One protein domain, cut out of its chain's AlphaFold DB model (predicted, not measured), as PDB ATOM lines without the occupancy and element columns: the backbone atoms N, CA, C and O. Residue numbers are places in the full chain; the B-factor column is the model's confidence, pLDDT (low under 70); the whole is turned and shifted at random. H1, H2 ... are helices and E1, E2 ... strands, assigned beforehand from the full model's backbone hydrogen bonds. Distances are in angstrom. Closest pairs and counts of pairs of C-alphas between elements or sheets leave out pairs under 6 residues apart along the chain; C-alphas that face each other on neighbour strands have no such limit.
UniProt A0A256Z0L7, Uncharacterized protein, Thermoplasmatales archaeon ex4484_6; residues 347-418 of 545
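Overview. This is residues 347 to 418 of the 545 residues of an uncharacterized protein of Thermoplasmatales archaeon ex4484_6 (UniProt A0A256Z0L7). Picture one gently twisted, nearly flat sheet of four long strands side by side, E1 to E4, with no named helix over either face. Links extend it at both ends of the strands, and a single helix, H1, leaves from the end of edge strand E4, its residues 410 to 418 sticking out free. The printed part has 72 residues, in the order E1, E2, E3, E4, H1; the sheet's order is E1 - E2 - E3 - E4, all antiparallel, and the class is mixed, helices and strands. It is only just loose, close to compact, with a radius of gyration of the C-alphas of 13.9 A and spans of 41 by 28 by 16 A.

Along the chain. Find C-alpha 348 at (45.682, -14.371, 137.657); from there E1, residues 348 to 354, runs 19.3 A. Next come E2, residues 364 to 370, 19.5 A, then E3, residues 379 to 384, and E4, residues 394 to 399, each 16.3 A. H1, residues 403 to 418, runs 20.7 A to C-alpha 418 at (40.704, -30.288, 122.301).

Arrangement. Start at E1 and cross the meander, each strand the antiparallel neighbour and hairpin partner of the one before. Between E1 and E2, look at N 350 and O 368, 2.9 A; between E2 and E3, N 367 and O 381, 2.8 A; between E3 and E4, N 396 and O 382, 2.8 A. H1 is not on the sheet; its closest C-alpha pair with E4 is Leu 399 and Leu 406, 7.9 A. H1 is apart from E1, E2 and E3. In H1 every O i to N i+4 pair is within hydrogen-bond range.

Size, cuts and confidence. The C-alphas farthest apart, those of Asp 359 and Lys 404, are 41.8 A apart. The printed part has no cut, and no link is long. Confidence is low at residue 391 and residues 401 to 418, with mean pLDDT 54 in H1.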
ATOM      1  N   VAL A 347      49.171 -16.924 136.018       73.31
ATOM      2  CA  VAL A 347      47.914 -16.509 135.404       73.31
ATOM      3  C   VAL A 347      46.935 -16.160 136.523       73.31
ATOM      4  O   VAL A 347      46.453 -17.043 137.241       73.31
ATOM      5  N   LYS A 348      46.680 -14.864 136.714       78.50
ATOM      6  CA  LYS A 348      45.682 -14.371 137.657       78.50
ATOM      7  C   LYS A 348      44.338 -14.599 136.982       78.50
ATOM      8  O   LYS A 348      43.928 -13.820 136.129       78.50
ATOM      9  N   ILE A 349      43.683 -15.702 137.330       81.12
ATOM     10  CA  ILE A 349      42.328 -15.991 136.859       81.12
ATOM     11  C   ILE A 349      41.347 -15.427 137.885       81.12
ATOM     12  O   ILE A 349      41.263 -15.919 139.013       81.12
ATOM     13  N   HIS A 350      40.607 -14.396 137.492       85.75
ATOM     14  CA  HIS A 350      39.447 -13.904 138.220       85.75
ATOM     15  C   HIS A 350      38.175 -14.417 137.541       85.75
ATOM     16  O   HIS A 350      38.071 -14.407 136.317       85.75
ATOM     17  N   MET A 351      37.218 -14.888 138.338       88.06
ATOM     18  CA  MET A 351      35.912 -15.342 137.864       88.06
ATOM     19  C   MET A 351      34.831 -14.630 138.666       88.06
ATOM     20  O   MET A 351      34.762 -14.795 139.886       88.06
ATOM     21  N   GLU A 352      33.997 -13.862 137.976       89.81
ATOM     22  CA  GLU A 352      32.814 -13.214 138.532       89.81
ATOM     23  C   GLU A 352      31.553 -13.887 137.978       89.81
ATOM     24  O   GLU A 352      31.469 -14.205 136.792       89.81
ATOM     25  N   TYR A 353      30.583 -14.110 138.861       86.75
ATOM     26  CA  TYR A 353      29.252 -14.614 138.539       86.75
ATOM     27  C   TYR A 353      28.265 -13.531 138.969       86.75
ATOM     28  O   TYR A 353      28.200 -13.215 140.161       86.75
ATOM     29  N   VAL A 354      27.533 -12.954 138.019       88.56
ATOM     30  CA  VAL A 354      26.519 -11.931 138.290       88.56
ATOM     31  C   VAL A 354      25.147 -12.569 138.136       88.56
ATOM     32  O   VAL A 354      24.832 -13.107 137.081       88.56
ATOM     33  N   ASP A 355      24.381 -12.512 139.220       87.44
ATOM     34  CA  ASP A 355      22.966 -12.872 139.328       87.44
ATOM     35  C   ASP A 355      22.210 -11.531 139.435       87.44
ATOM     36  O   ASP A 355      22.241 -10.863 140.478       87.44
ATOM     37  N   GLU A 356      21.690 -11.047 138.303       88.62
ATOM     38  CA  GLU A 356      21.060  -9.731 138.155       88.62
ATOM     39  C   GLU A 356      19.623  -9.711 138.701       88.62
ATOM     40  O   GLU A 356      19.180  -8.673 139.210       88.62
ATOM     41  N   ASP A 357      18.898 -10.832 138.623       84.81
ATOM     42  CA  ASP A 357      17.484 -10.926 139.020       84.81
ATOM     43  C   ASP A 357      17.260 -11.533 140.427       84.81
ATOM     44  O   ASP A 357      16.201 -11.332 141.037       84.81
ATOM     45  N   SER A 358      18.305 -12.137 141.004       86.62
ATOM     46  CA  SER A 358      18.345 -12.819 142.303       86.62
ATOM     47  C   SER A 358      17.558 -14.142 142.386       86.62
ATOM     48  O   SER A 358      17.144 -14.522 143.492       86.62
ATOM     49  N   ASP A 359      17.348 -14.869 141.276       83.44
ATOM     50  CA  ASP A 359      16.753 -16.221 141.278       83.44
ATOM     51  C   ASP A 359      17.716 -17.337 141.729       83.44
ATOM     52  O   ASP A 359      17.265 -18.429 142.112       83.44
ATOM     53  N   GLY A 360      19.020 -17.043 141.798       81.38
ATOM     54  CA  GLY A 360      20.073 -17.983 142.176       81.38
ATOM     55  C   GLY A 360      20.788 -18.642 140.995       81.38
ATOM     56  O   GLY A 360      21.532 -19.608 141.214       81.38
ATOM     57  N   LYS A 361      20.568 -18.156 139.770       78.25
ATOM     58  CA  LYS A 361      21.348 -18.466 138.567       78.25
ATOM     59  C   LYS A 361      22.104 -17.208 138.104       78.25
ATOM     60  O   LYS A 361      21.631 -16.108 138.339       78.25
ATOM     61  N   PRO A 362      23.303 -17.346 137.518       79.75
ATOM     62  CA  PRO A 362      24.050 -16.200 137.025       79.75
ATOM     63  C   PRO A 362      23.688 -15.893 135.567       79.75
ATOM     64  O   PRO A 362      24.074 -16.656 134.684       79.75
ATOM     65  N   GLU A 363      23.062 -14.746 135.296       88.06
ATOM     66  CA  GLU A 363      22.862 -14.257 133.920       88.06
ATOM     67  C   GLU A 363      24.182 -13.905 133.225       88.06
ATOM     68  O   GLU A 363      24.229 -13.684 132.014       88.06
ATOM     69  N   LYS A 364      25.277 -13.786 133.984       88.81
ATOM     70  CA  LYS A 364      26.573 -13.393 133.439       88.81
ATOM     71  C   LYS A 364      27.737 -14.069 134.151       88.81
ATOM     72  O   LYS A 364      27.838 -14.044 135.379       88.81
ATOM     73  N   ILE A 365      28.665 -14.606 133.364       84.62
ATOM     74  CA  ILE A 365      29.952 -15.130 133.824       84.62
ATOM     75  C   ILE A 365      31.060 -14.323 133.155       84.62
ATOM     76  O   ILE A 365      31.130 -14.242 131.929       84.62
ATOM     77  N   ILE A 366      31.945 -13.741 133.961       87.44
ATOM     78  CA  ILE A 366      33.112 -12.996 133.481       87.44
ATOM     79  C   ILE A 366      34.362 -13.740 133.943       87.44
ATOM     80  O   ILE A 366      34.608 -13.868 135.142       87.44
ATOM     81  N   VAL A 367      35.155 -14.232 132.994       86.38
ATOM     82  CA  VAL A 367      36.458 -14.852 133.244       86.38
ATOM     83  C   VAL A 367      37.537 -13.914 132.732       86.38
ATOM     84  O   VAL A 367      37.668 -13.680 131.533       86.38
ATOM     85  N   ILE A 368      38.326 -13.381 133.656       86.75
ATOM     86  CA  ILE A 368      39.436 -12.479 133.370       86.75
ATOM     87  C   ILE A 368      40.726 -13.252 133.627       86.75
ATOM     88  O   ILE A 368      40.923 -13.769 134.728       86.75
ATOM     89  N   ALA A 369      41.595 -13.341 132.625       84.19
ATOM     90  CA  ALA A 369      42.915 -13.942 132.739       84.19
ATOM     91  C   ALA A 369      43.991 -12.902 132.405       84.19
ATOM     92  O   ALA A 369      44.058 -12.382 131.293       84.19
ATOM     93  N   ASP A 370      44.840 -12.628 133.388       84.06
ATOM     94  CA  ASP A 370      46.032 -11.789 133.275       84.06
ATOM     95  C   ASP A 370      47.272 -12.692 133.396       84.06
ATOM     96  O   ASP A 370      47.410 -13.436 134.372       84.06
ATOM     97  N   THR A 371      48.135 -12.690 132.375       77.00
ATOM     98  CA  THR A 371      49.401 -13.444 132.317       77.00
ATOM     99  C   THR A 371      50.631 -12.550 132.519       77.00
ATOM    100  O   THR A 371      51.766 -13.043 132.461       77.00
ATOM    101  N   GLY A 372      50.418 -11.251 132.730       77.62
ATOM    102  CA  GLY A 372      51.430 -10.228 132.931       77.62
ATOM    103  C   GLY A 372      51.538  -9.740 134.379       77.62
ATOM    104  O   GLY A 372      50.923 -10.248 135.319       77.62
ATOM    105  N   ASP A 373      52.378  -8.719 134.544       77.38
ATOM    106  CA  ASP A 373      52.595  -7.991 135.802       77.38
ATOM    107  C   ASP A 373      52.110  -6.527 135.712       77.38
ATOM    108  O   ASP A 373      52.386  -5.730 136.607       77.38
ATOM    109  N   ASP A 374      51.423  -6.140 134.629       82.25
ATOM    110  CA  ASP A 374      50.929  -4.770 134.414       82.25
ATOM    111  C   ASP A 374      49.503  -4.531 134.952       82.25
ATOM    112  O   ASP A 374      49.021  -3.396 134.917       82.25
ATOM    113  N   ASP A 375      48.871  -5.578 135.500       81.44
ATOM    114  CA  ASP A 375      47.478  -5.618 135.967       81.44
ATOM    115  C   ASP A 375      46.456  -5.252 134.861       81.44
ATOM    116  O   ASP A 375      45.335  -4.822 135.157       81.44
ATOM    117  N   ILE A 376      46.822  -5.433 133.583       84.25
ATOM    118  CA  ILE A 376      45.920  -5.295 132.435       84.25
ATOM    119  C   ILE A 376      45.547  -6.704 131.947       84.25
ATOM    120  O   ILE A 376      46.428  -7.505 131.655       84.25
ATOM    121  N   PRO A 377      44.253  -7.051 131.836       83.69
ATOM    122  CA  PRO A 377      43.871  -8.406 131.462       83.69
ATOM    123  C   PRO A 377      44.200  -8.722 129.999       83.69
ATOM    124  O   PRO A 377      43.659  -8.104 129.084       83.69
ATOM    125  N   ASP A 378      45.045  -9.733 129.790       83.94
ATOM    126  CA  ASP A 378      45.384 -10.291 128.474       83.94
ATOM    127  C   ASP A 378      44.161 -10.882 127.755       83.94
ATOM    128  O   ASP A 378      44.051 -10.796 126.530       83.94
ATOM    129  N   LEU A 379      43.247 -11.486 128.521       85.12
ATOM    130  CA  LEU A 379      41.991 -12.070 128.061       85.12
ATOM    131  C   LEU A 379      40.861 -11.688 129.022       85.12
ATOM    132  O   LEU A 379      40.925 -11.972 130.218       85.12
ATOM    133  N   THR A 380      39.784 -11.131 128.474       85.44
ATOM    134  CA  THR A 380      38.475 -11.071 129.129       85.44
ATOM    135  C   THR A 380      37.478 -11.871 128.301       85.44
ATOM    136  O   THR A 380      37.218 -11.558 127.141       85.44
ATOM    137  N   LEU A 381      36.928 -12.916 128.909       86.19
ATOM    138  CA  LEU A 381      35.837 -13.718 128.382       86.19
ATOM    139  C   LEU A 381      34.566 -13.346 129.144       86.19
ATOM    140  O   LEU A 381      34.484 -13.548 130.353       86.19
ATOM    141  N   GLU A 382      33.575 -12.823 128.438       89.44
ATOM    142  CA  GLU A 382      32.263 -12.492 128.989       89.44
ATOM    143  C   GLU A 382      31.209 -13.389 128.337       89.44
ATOM    144  O   GLU A 382      31.021 -13.355 127.124       89.44
ATOM    145  N   MET A 383      30.531 -14.202 129.142       85.00
ATOM    146  CA  MET A 383      29.436 -15.076 128.724       85.00
ATOM    147  C   MET A 383      28.146 -14.558 129.360       85.00
ATOM    148  O   MET A 383      28.121 -14.327 130.569       85.00
ATOM    149  N   THR A 384      27.094 -14.368 128.568       86.94
ATOM    150  CA  THR A 384      25.780 -13.900 129.050       86.94
ATOM    151  C   THR A 384      24.706 -14.932 128.721       86.94
ATOM    152  O   THR A 384      24.733 -15.472 127.618       86.94
ATOM    153  N   ASP A 385      23.814 -15.173 129.680       86.19
ATOM    154  CA  ASP A 385      22.625 -16.036 129.685       86.19
ATOM    155  C   ASP A 385      21.456 -15.177 130.223       86.19
ATOM    156  O   ASP A 385      21.206 -15.117 131.423       86.19
ATOM    157  N   ARG A 386      20.819 -14.368 129.370       84.12
ATOM    158  CA  ARG A 386      19.850 -13.334 129.792       84.12
ATOM    159  C   ARG A 386      18.500 -13.879 130.230       84.12
ATOM    160  O   ARG A 386      17.780 -13.153 130.919       84.12
ATOM    161  N   ASP A 387      18.101 -15.063 129.772       79.00
ATOM    162  CA  ASP A 387      16.864 -15.712 130.225       79.00
ATOM    163  C   ASP A 387      17.081 -16.750 131.339       79.00
ATOM    164  O   ASP A 387      16.112 -17.209 131.962       79.00
ATOM    165  N   SER A 388      18.348 -16.976 131.701       81.75
ATOM    166  CA  SER A 388      18.770 -17.731 132.870       81.75
ATOM    167  C   SER A 388      18.359 -19.213 132.754       81.75
ATOM    168  O   SER A 388      18.003 -19.861 133.750       81.75
ATOM    169  N   ASP A 389      18.350 -19.767 131.534       78.06
ATOM    170  CA  ASP A 389      17.992 -21.166 131.257       78.06
ATOM    171  C   ASP A 389      19.178 -22.147 131.391       78.06
ATOM    172  O   ASP A 389      18.968 -23.350 131.624       78.06
ATOM    173  N   GLY A 390      20.410 -21.626 131.372       74.56
ATOM    174  CA  GLY A 390      21.674 -22.359 131.405       74.56
ATOM    175  C   GLY A 390      22.448 -22.374 130.080       74.56
ATOM    176  O   GLY A 390      23.498 -23.024 130.025       74.56
ATOM    177  N   ASN A 391      21.954 -21.711 129.031       65.38
ATOM    178  CA  ASN A 391      22.554 -21.612 127.704       65.38
ATOM    179  C   ASN A 391      22.948 -20.154 127.405       65.38
ATOM    180  O   ASN A 391      22.108 -19.288 127.202       65.38
ATOM    181  N   PHE A 392      24.248 -19.879 127.303       70.25
ATOM    182  CA  PHE A 392      24.727 -18.525 127.004       70.25
ATOM    183  C   PHE A 392      24.340 -18.080 125.583       70.25
ATOM    184  O   PHE A 392      24.800 -18.686 124.612       70.25
ATOM    185  N   GLU A 393      23.577 -16.992 125.430       79.12
ATOM    186  CA  GLU A 393      23.209 -16.463 124.106       79.12
ATOM    187  C   GLU A 393      24.282 -15.529 123.528       79.12
ATOM    188  O   GLU A 393      24.233 -15.161 122.353       79.12
ATOM    189  N   SER A 394      25.277 -15.127 124.326       78.19
ATOM    190  CA  SER A 394      26.435 -14.395 123.809       78.19
ATOM    191  C   SER A 394      27.728 -14.709 124.549       78.19
ATOM    192  O   SER A 394      27.755 -14.882 125.766       78.19
ATOM    193  N   ILE A 395      28.815 -14.748 123.776       80.62
ATOM    194  CA  ILE A 395      30.184 -14.910 124.256       80.62
ATOM    195  C   ILE A 395      31.032 -13.815 123.603       80.62
ATOM    196  O   ILE A 395      31.170 -13.773 122.380       80.62
ATOM    197  N   LEU A 396      31.586 -12.923 124.418       80.19
ATOM    198  CA  LEU A 396      32.491 -11.857 124.006       80.19
ATOM    199  C   LEU A 396      33.917 -12.217 124.429       80.19
ATOM    200  O   LEU A 396      34.168 -12.532 125.591       80.19
ATOM    201  N   PHE A 397      34.846 -12.128 123.480       82.94
ATOM    202  CA  PHE A 397      36.281 -12.263 123.715       82.94
ATOM    203  C   PHE A 397      36.935 -10.897 123.501       82.94
ATOM    204  O   PHE A 397      36.980 -10.414 122.369       82.94
ATOM    205  N   ASP A 398      37.442 -10.290 124.570       81.50
ATOM    206  CA  ASP A 398      38.359  -9.151 124.493       81.50
ATOM    207  C   ASP A 398      39.781  -9.631 124.805       81.50
ATOM    208  O   ASP A 398      39.998 -10.455 125.699       81.50
ATOM    209  N   LEU A 399      40.744  -9.176 124.009       79.94
ATOM    210  CA  LEU A 399      42.081  -9.749 123.907       79.94
ATOM    211  C   LEU A 399      43.113  -8.631 123.787       79.94
ATOM    212  O   LEU A 399      43.253  -8.011 122.733       79.94
ATOM    213  N   ASN A 400      43.875  -8.418 124.857       74.69
ATOM    214  CA  ASN A 400      44.893  -7.371 124.951       74.69
ATOM    215  C   ASN A 400      46.327  -7.939 125.052       74.69
ATOM    216  O   ASN A 400      47.232  -7.290 125.568       74.69
ATOM    217  N   ALA A 401      46.547  -9.143 124.519       68.56
ATOM    218  CA  ALA A 401      47.856  -9.795 124.470       68.56
ATOM    219  C   ALA A 401      48.564  -9.598 123.110       68.56
ATOM    220  O   ALA A 401      47.914  -9.599 122.056       68.56
ATOM    221  N   PRO A 402      49.911  -9.517 123.063       69.31
ATOM    222  CA  PRO A 402      50.648  -9.551 121.803       69.31
ATOM    223  C   PRO A 402      50.435 -10.893 121.083       69.31
ATOM    224  O   PRO A 402      50.493 -11.965 121.684       69.31
ATOM    225  N   MET A 403      50.252 -10.850 119.760       51.06
ATOM    226  CA  MET A 403      49.722 -11.971 118.961       51.06
ATOM    227  C   MET A 403      50.487 -13.310 119.075       51.06
ATOM    228  O   MET A 403      49.900 -14.368 118.867       51.06
ATOM    229  N   LYS A 404      51.773 -13.307 119.457       53.19
ATOM    230  CA  LYS A 404      52.522 -14.546 119.758       53.19
ATOM    231  C   LYS A 404      52.085 -15.217 121.063       53.19
ATOM    232  O   LYS A 404      51.982 -16.440 121.103       53.19
ATOM    233  N   GLU A 405      51.832 -14.440 122.113       61.22
ATOM    234  CA  GLU A 405      51.318 -14.964 123.385       61.22
ATOM    235  C   GLU A 405      49.835 -15.323 123.249       61.22
ATOM    236  O   GLU A 405      49.410 -16.336 123.797       61.22
ATOM    237  N   LEU A 406      49.088 -14.593 122.409       58.94
ATOM    238  CA  LEU A 406      47.723 -14.948 122.025       58.94
ATOM    239  C   LEU A 406      47.636 -16.354 121.415       58.94
ATOM    240  O   LEU A 406      46.817 -17.151 121.857       58.94
ATOM    241  N   ILE A 407      48.482 -16.677 120.428       55.78
ATOM    242  CA  ILE A 407      48.500 -18.008 119.796       55.78
ATOM    243  C   ILE A 407      48.854 -19.090 120.823       55.78
ATOM    244  O   ILE A 407      48.255 -20.160 120.799       55.78
ATOM    245  N   PHE A 408      49.764 -18.816 121.764       59.31
ATOM    246  CA  PHE A 408      50.064 -19.753 122.847       59.31
ATOM    247  C   PHE A 408      48.864 -19.949 123.787       59.31
ATOM    248  O   PHE A 408      48.490 -21.087 124.057       59.31
ATOM    249  N   LEU A 409      48.207 -18.870 124.225       57.03
ATOM    250  CA  LEU A 409      47.037 -18.935 125.103       57.03
ATOM    251  C   LEU A 409      45.853 -19.634 124.420       57.03
ATOM    252  O   LEU A 409      45.270 -20.540 125.011       57.03
ATOM    253  N   LEU A 410      45.543 -19.281 123.166       54.91
ATOM    254  CA  LEU A 410      44.530 -19.967 122.363       54.91
ATOM    255  C   LEU A 410      44.908 -21.425 122.135       54.91
ATOM    256  O   LEU A 410      44.056 -22.272 122.336       54.91
ATOM    257  N   SER A 411      46.152 -21.753 121.778       52.84
ATOM    258  CA  SER A 411      46.548 -23.158 121.607       52.84
ATOM    259  C   SER A 411      46.461 -23.946 122.913       52.84
ATOM    260  O   SER A 411      45.999 -25.072 122.880       52.84
ATOM    261  N   MET A 412      46.778 -23.363 124.074       55.72
ATOM    262  CA  MET A 412      46.626 -24.031 125.371       55.72
ATOM    263  C   MET A 412      45.147 -24.203 125.755       55.72
ATOM    264  O   MET A 412      44.751 -25.267 126.227       55.72
ATOM    265  N   ILE A 413      44.311 -23.188 125.522       56.53
ATOM    266  CA  ILE A 413      42.857 -23.254 125.720       56.53
ATOM    267  C   ILE A 413      42.241 -24.294 124.769       56.53
ATOM    268  O   ILE A 413      41.490 -25.155 125.214       56.53
ATOM    269  N   MET A 414      42.624 -24.293 123.492       52.38
ATOM    270  CA  MET A 414      42.168 -25.229 122.457       52.38
ATOM    271  C   MET A 414      42.792 -26.626 122.590       52.38
ATOM    272  O   MET A 414      42.182 -27.579 122.142       52.38
ATOM    273  N   GLU A 415      43.939 -26.803 123.248       50.56
ATOM    274  CA  GLU A 415      44.503 -28.118 123.609       50.56
ATOM    275  C   GLU A 415      43.735 -28.708 124.801       50.56
ATOM    276  O   GLU A 415      43.422 -29.897 124.821       50.56
ATOM    277  N   LYS A 416      43.377 -27.882 125.796       47.56
ATOM    278  CA  LYS A 416      42.582 -28.332 126.950       47.56
ATOM    279  C   LYS A 416      41.099 -28.512 126.631       47.56
ATOM    280  O   LYS A 416      40.491 -29.415 127.198       47.56
ATOM    281  N   MET A 417      40.540 -27.746 125.694       43.66
ATOM    282  CA  MET A 417      39.226 -28.026 125.100       43.66
ATOM    283  C   MET A 417      39.308 -29.135 124.038       43.66
ATOM    284  O   MET A 417      38.385 -29.928 123.926       43.66
ATOM    285  N   GLY A 418      40.428 -29.264 123.323       45.31
ATOM    286  CA  GLY A 418      40.704 -30.288 122.301       45.31
ATOM    287  C   GLY A 418      41.033 -31.673 122.856       45.31
ATOM    288  O   GLY A 418      40.994 -32.656 122.121       45.31
TER     289      GLY A 418